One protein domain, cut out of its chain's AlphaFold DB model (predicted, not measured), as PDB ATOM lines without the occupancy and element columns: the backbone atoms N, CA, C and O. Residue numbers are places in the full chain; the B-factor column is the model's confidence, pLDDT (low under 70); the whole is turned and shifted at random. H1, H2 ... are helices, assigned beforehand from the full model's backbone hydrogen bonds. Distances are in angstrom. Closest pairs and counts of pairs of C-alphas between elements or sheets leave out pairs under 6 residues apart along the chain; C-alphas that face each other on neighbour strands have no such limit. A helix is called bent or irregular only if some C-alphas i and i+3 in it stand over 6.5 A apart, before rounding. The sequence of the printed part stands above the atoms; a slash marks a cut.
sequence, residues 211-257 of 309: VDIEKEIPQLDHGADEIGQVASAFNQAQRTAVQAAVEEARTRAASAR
ATOM      1  N   VAL A 211     256.231 350.207 204.298       60.75
ATOM      2  CA  VAL A 211     255.429 349.053 203.902       60.75
ATOM      3  C   VAL A 211     254.982 348.302 205.156       60.75
ATOM      4  O   VAL A 211     255.811 347.918 205.982       60.75
ATOM      5  N   ASP A 212     253.672 348.109 205.291       63.19
ATOM      6  CA  ASP A 212     253.064 347.247 206.305       63.19
ATOM      7  C   ASP A 212     253.097 345.795 205.801       63.19
ATOM      8  O   ASP A 212     252.404 345.429 204.848       63.19
ATOM      9  N   ILE A 213     253.966 344.986 206.409       59.16
ATOM     10  CA  ILE A 213     254.325 343.643 205.934       59.16
ATOM     11  C   ILE A 213     253.131 342.687 206.060       59.16
ATOM     12  O   ILE A 213     252.943 341.835 205.192       59.16
ATOM     13  N   GLU A 214     252.292 342.847 207.093       59.75
ATOM     14  CA  GLU A 214     251.093 342.026 207.278       59.75
ATOM     15  C   GLU A 214     250.029 342.253 206.192       59.75
ATOM     16  O   GLU A 214     249.231 341.352 205.933       59.75
ATOM     17  N   LYS A 215     250.007 343.429 205.551       61.03
ATOM     18  CA  LYS A 215     249.019 343.767 204.511       61.03
ATOM     19  C   LYS A 215     249.464 343.454 203.087       61.03
ATOM     20  O   LYS A 215     248.606 343.300 202.225       61.03
ATOM     21  N   GLU A 216     250.767 343.394 202.824       61.75
ATOM     22  CA  GLU A 216     251.289 343.272 201.454       61.75
ATOM     23  C   GLU A 216     251.625 341.843 201.014       61.75
ATOM     24  O   GLU A 216     251.775 341.614 199.815       61.75
ATOM     25  N   ILE A 217     251.702 340.874 201.935       64.56
ATOM     26  CA  ILE A 217     252.013 339.473 201.604       64.56
ATOM     27  C   ILE A 217     250.760 338.602 201.803       64.56
ATOM     28  O   ILE A 217     250.387 338.328 202.949       64.56
ATOM     29  N   PRO A 218     250.111 338.144 200.715       65.62
ATOM     30  CA  PRO A 218     249.048 337.146 200.788       65.62
ATOM     31  C   PRO A 218     249.558 335.882 201.489       65.62
ATOM     32  O   PRO A 218     250.639 335.394 201.165       65.62
ATOM     33  N   GLN A 219     248.795 335.354 202.445       76.31
ATOM     34  CA  GLN A 219     249.155 334.117 203.140       76.31
ATOM     35  C   GLN A 219     248.580 332.918 202.395       76.31
ATOM     36  O   GLN A 219     247.396 332.904 202.067       76.31
ATOM     37  N   LEU A 220     249.416 331.907 202.176       75.38
ATOM     38  CA  LEU A 220     248.975 330.621 201.645       75.38
ATOM     39  C   LEU A 220     248.182 329.886 202.737       75.38
ATOM     40  O   LEU A 220     248.751 329.583 203.790       75.38
ATOM     41  N   ASP A 221     246.901 329.598 202.493       78.75
ATOM     42  CA  ASP A 221     246.052 328.774 203.365       78.75
ATOM     43  C   ASP A 221     245.668 327.471 202.651       78.75
ATOM     44  O   ASP A 221     244.916 327.439 201.670       78.75
ATOM     45  N   HIS A 222     246.220 326.368 203.155       79.62
ATOM     46  CA  HIS A 222     245.980 325.028 202.632       79.62
ATOM     47  C   HIS A 222     245.438 324.068 203.698       79.62
ATOM     48  O   HIS A 222     245.505 322.858 203.494       79.62
ATOM     49  N   GLY A 223     244.847 324.565 204.790       80.19
ATOM     50  CA  GLY A 223     244.283 323.728 205.858       80.19
ATOM     51  C   GLY A 223     245.319 323.239 206.882       80.19
ATOM     52  O   GLY A 223     246.402 323.802 206.997       80.19
ATOM     53  N   ALA A 224     244.975 322.206 207.661       81.88
ATOM     54  CA  ALA A 224     245.737 321.781 208.850       81.88
ATOM     55  C   ALA A 224     246.553 320.481 208.684       81.88
ATOM     56  O   ALA A 224     247.075 319.951 209.664       81.88
ATOM     57  N   ASP A 225     246.648 319.948 207.468       83.31
ATOM     58  CA  ASP A 225     247.416 318.733 207.173       83.31
ATOM     59  C   ASP A 225     248.863 319.045 206.740       83.31
ATOM     60  O   ASP A 225     249.332 320.178 206.856       83.31
ATOM     61  N   GLU A 226     249.600 318.041 206.265       82.31
ATOM     62  CA  GLU A 226     251.015 318.154 205.896       82.31
ATOM     63  C   GLU A 226     251.263 319.227 204.825       82.31
ATOM     64  O   GLU A 226     252.257 319.950 204.892       82.31
ATOM     65  N   ILE A 227     250.344 319.388 203.864       80.62
ATOM     66  CA  ILE A 227     250.441 320.440 202.838       80.62
ATOM     67  C   ILE A 227     250.235 321.819 203.484       80.62
ATOM     68  O   ILE A 227     250.957 322.766 203.173       80.62
ATOM     69  N   GLY A 228     249.296 321.924 204.428       80.81
ATOM     70  CA  GLY A 228     249.090 323.125 205.239       80.81
ATOM     71  C   GLY A 228     250.308 323.516 206.081       80.81
ATOM     72  O   GLY A 228     250.663 324.693 206.169       80.81
ATOM     73  N   GLN A 229     251.014 322.531 206.643       83.44
ATOM     74  CA  GLN A 229     252.259 322.769 207.379       83.44
ATOM     75  C   GLN A 229     253.365 323.323 206.474       83.44
ATOM     76  O   GLN A 229     254.060 324.260 206.870       83.44
ATOM     77  N   VAL A 230     253.497 322.806 205.247       87.12
ATOM     78  CA  VAL A 230     254.447 323.341 204.258       87.12
ATOM     79  C   VAL A 230     254.094 324.781 203.878       87.12
ATOM     80  O   VAL A 230     254.978 325.639 203.872       87.12
ATOM     81  N   ALA A 231     252.814 325.076 203.627       82.94
ATOM     82  CA  ALA A 231     252.349 326.436 203.346       82.94
ATOM     83  C   ALA A 231     252.677 327.406 204.498       82.94
ATOM     84  O   ALA A 231     253.201 328.498 204.274       82.94
ATOM     85  N   SER A 232     252.459 326.978 205.745       84.62
ATOM     86  CA  SER A 232     252.804 327.749 206.946       84.62
ATOM     87  C   SER A 232     254.312 328.007 207.070       84.62
ATOM     88  O   SER A 232     254.733 329.141 207.312       84.62
ATOM     89  N   ALA A 233     255.143 326.987 206.827       87.25
ATOM     90  CA  ALA A 233     256.599 327.127 206.837       87.25
ATOM     91  C   ALA A 233     257.087 328.113 205.762       87.25
ATOM     92  O   ALA A 233     257.965 328.938 206.027       87.25
ATOM     93  N   PHE A 234     256.490 328.078 204.568       86.81
ATOM     94  CA  PHE A 234     256.806 329.021 203.499       86.81
ATOM     95  C   PHE A 234     256.401 330.460 203.862       86.81
ATOM     96  O   PHE A 234     257.223 331.372 203.734       86.81
ATOM     97  N   ASN A 235     255.196 330.661 204.411       85.31
ATOM     98  CA  ASN A 235     254.749 331.963 204.926       85.31
ATOM     99  C   ASN A 235     255.724 332.511 205.990       85.31
ATOM    100  O   ASN A 235     256.065 333.696 205.987       85.31
ATOM    101  N   GLN A 236     256.205 331.654 206.897       85.19
ATOM    102  CA  GLN A 236     257.163 332.044 207.933       85.19
ATOM    103  C   GLN A 236     258.522 332.440 207.338       85.19
ATOM    104  O   GLN A 236     259.053 333.496 207.685       85.19
ATOM    105  N   ALA A 237     259.055 331.643 206.406       84.38
ATOM    106  CA  ALA A 237     260.312 331.938 205.724       84.38
ATOM    107  C   ALA A 237     260.258 333.277 204.970       84.38
ATOM    108  O   ALA A 237     261.194 334.078 205.062       84.38
ATOM    109  N   GLN A 238     259.146 333.562 204.284       79.56
ATOM    110  CA  GLN A 238     258.940 334.841 203.604       79.56
ATOM    111  C   GLN A 238     258.953 336.023 204.574       79.56
ATOM    112  O   GLN A 238     259.643 337.013 204.322       79.56
ATOM    113  N   ARG A 239     258.248 335.920 205.708       83.62
ATOM    114  CA  ARG A 239     258.246 336.979 206.730       83.62
ATOM    115  C   ARG A 239     259.652 337.266 207.246       83.62
ATOM    116  O   ARG A 239     260.041 338.429 207.313       83.62
ATOM    117  N   THR A 240     260.429 336.229 207.555       84.31
ATOM    118  CA  THR A 240     261.815 336.391 208.018       84.31
ATOM    119  C   THR A 240     262.700 337.036 206.952       84.31
ATOM    120  O   THR A 240     263.465 337.947 207.266       84.31
ATOM    121  N   ALA A 241     262.580 336.625 205.686       82.38
ATOM    122  CA  ALA A 241     263.356 337.207 204.593       82.38
ATOM    123  C   ALA A 241     263.052 338.703 204.394       82.38
ATOM    124  O   ALA A 241     263.970 339.509 204.236       82.38
ATOM    125  N   VAL A 242     261.775 339.094 204.454       77.62
ATOM    126  CA  VAL A 242     261.366 340.502 204.331       77.62
ATOM    127  C   VAL A 242     261.831 341.321 205.535       77.62
ATOM    128  O   VAL A 242     262.368 342.412 205.350       77.62
ATOM    129  N   GLN A 243     261.706 340.794 206.756       80.19
ATOM    130  CA  GLN A 243     262.232 341.449 207.961       80.19
ATOM    131  C   GLN A 243     263.744 341.695 207.860       80.19
ATOM    132  O   GLN A 243     264.194 342.822 208.074       80.19
ATOM    133  N   ALA A 244     264.512 340.689 207.435       82.19
ATOM    134  CA  ALA A 244     265.951 340.820 207.224       82.19
ATOM    135  C   ALA A 244     266.291 341.884 206.162       82.19
ATOM    136  O   ALA A 244     267.193 342.700 206.359       82.19
ATOM    137  N   ALA A 245     265.533 341.941 205.062       77.44
ATOM    138  CA  ALA A 245     265.721 342.957 204.025       77.44
ATOM    139  C   ALA A 245     265.433 344.386 204.536       77.44
ATOM    140  O   ALA A 245     266.157 345.326 204.194       77.44
ATOM    141  N   VAL A 246     264.410 344.564 205.381       79.38
ATOM    142  CA  VAL A 246     264.092 345.855 206.022       79.38
ATOM    143  C   VAL A 246     265.205 346.281 206.982       79.38
ATOM    144  O   VAL A 246     265.602 347.450 206.991       79.38
ATOM    145  N   GLU A 247     265.736 345.356 207.778       79.06
ATOM    146  CA  GLU A 247     266.866 345.616 208.675       79.06
ATOM    147  C   GLU A 247     268.134 346.005 207.904       79.06
ATOM    148  O   GLU A 247     268.814 346.974 208.268       79.06
ATOM    149  N   GLU A 248     268.422 345.328 206.790       80.31
ATOM    150  CA  GLU A 248     269.541 345.674 205.915       80.31
ATOM    151  C   GLU A 248     269.364 347.075 205.302       80.31
ATOM    152  O   GLU A 248     270.293 347.893 205.328       80.31
ATOM    153  N   ALA A 249     268.163 347.404 204.814       76.75
ATOM    154  CA  ALA A 249     267.853 348.723 204.263       76.75
ATOM    155  C   ALA A 249     268.007 349.838 205.314       76.75
ATOM    156  O   ALA A 249     268.634 350.868 205.041       76.75
ATOM    157  N   ARG A 250     267.515 349.620 206.544       77.94
ATOM    158  CA  ARG A 250     267.692 350.550 207.676       77.94
ATOM    159  C   ARG A 250     269.168 350.740 208.026       77.94
ATOM    160  O   ARG A 250     269.603 351.872 208.247       77.94
ATOM    161  N   THR A 251     269.951 349.662 208.016       82.06
ATOM    162  CA  THR A 251     271.396 349.703 208.288       82.06
ATOM    163  C   THR A 251     272.145 350.507 207.220       82.06
ATOM    164  O   THR A 251     272.933 351.399 207.555       82.06
ATOM    165  N   ARG A 252     271.841 350.286 205.931       78.12
ATOM    166  CA  ARG A 252     272.405 351.080 204.826       78.12
ATOM    167  C   ARG A 252     272.012 352.556 204.935       78.12
ATOM    168  O   ARG A 252     272.889 353.417 204.847       78.12
ATOM    169  N   ALA A 253     270.749 352.864 205.228       75.75
ATOM    170  CA  ALA A 253     270.281 354.239 205.409       75.75
ATOM    171  C   ALA A 253     270.967 354.952 206.591       75.75
ATOM    172  O   ALA A 253     271.340 356.122 206.479       75.75
ATOM    173  N   ALA A 254     271.189 354.256 207.711       73.69
ATOM    174  CA  ALA A 254     271.912 354.795 208.862       73.69
ATOM    175  C   ALA A 254     273.399 355.050 208.554       73.69
ATOM    176  O   ALA A 254     273.968 356.031 209.037       73.69
ATOM    177  N   SER A 255     274.036 354.198 207.740       74.69
ATOM    178  CA  SER A 255     275.420 354.404 207.287       74.69
ATOM    179  C   SER A 255     275.555 355.624 206.360       74.69
ATOM    180  O   SER A 255     276.438 356.454 206.576       74.69
ATOM    181  N   ALA A 256     274.619 355.806 205.420       74.00
ATOM    182  CA  ALA A 256     274.581 356.955 204.512       74.00
ATOM    183  C   ALA A 256     274.306 358.283 205.244       74.00
ATOM    184  O   ALA A 256     274.888 359.313 204.923       74.00
ATOM    185  N   ARG A 257     273.464 358.266 206.285       70.06
ATOM    186  CA  ARG A 257     273.207 359.450 207.125       70.06
ATOM    187  C   ARG A 257     274.413 359.819 208.001       70.06
ATOM    188  O   ARG A 257     274.625 360.985 208.327       70.06
TER     189      ARG A 257
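Overview. This is residues 211 to 257 of the 309 residues of an uncharacterized protein of Pseudonocardia sp. CNS-139 (UniProt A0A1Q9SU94). One long helix, H2, makes almost the whole length of this rod, and the stretch before it folds back from the helix's first end, alongside it, to a single short helical turn, H1, near the helix's middle. The far end of H2, residues 247 to 257, sticks out on its own. The printed part has 47 residues with two named helices, H1 and then H2 along the chain, and no named strand; its class is all helix. It is only just extended, close to loose, with a radius of gyration of the C-alphas of 14.4 A, and its C-alphas span 48 by 17 by 7 A.

Arrangement. H2, residues 226 to 257, is the longest helix, and every pair of O of residue i and N of residue i+4 inside it is within hydrogen-bond range. H1, residues 213 to 216, is close to H2 but not clearly touching it, with 2 pairs of C-alphas within 8 A. Their closest C-alphas, those of Ile 213 and Arg 239, are 7.8 A apart, and the two centres are 11.7 A apart. H1 is too short for any pair of O i and N i+4 inside it, and its 1 pair of O i and N i+3 is not within range.

Along the chain. H2 runs from C-alpha 226 at (251.015, 318.154, 205.896) to C-alpha 257 at (273.207, 359.450, 207.125), 46.9 A from first to last C-alpha over 32 residues. It is not bent. H1 has 4 residues and measures 5.4 A from C-alpha 213, at (254.325, 343.643, 205.934), to C-alpha 216.

Size, cuts and confidence. The two C-alphas farthest apart, those of Asp 225 and Arg 257, are 48.2 A apart. Residues 247 to 257, which belong to H2, stand free; the body without them spans 32 by 17 by 7 A. The link from H1 to H2 is short, with 9 residues, and the printed part has no cut. The mean pLDDT of the printed part is 77.3, and residues 211 to 218 are under 70.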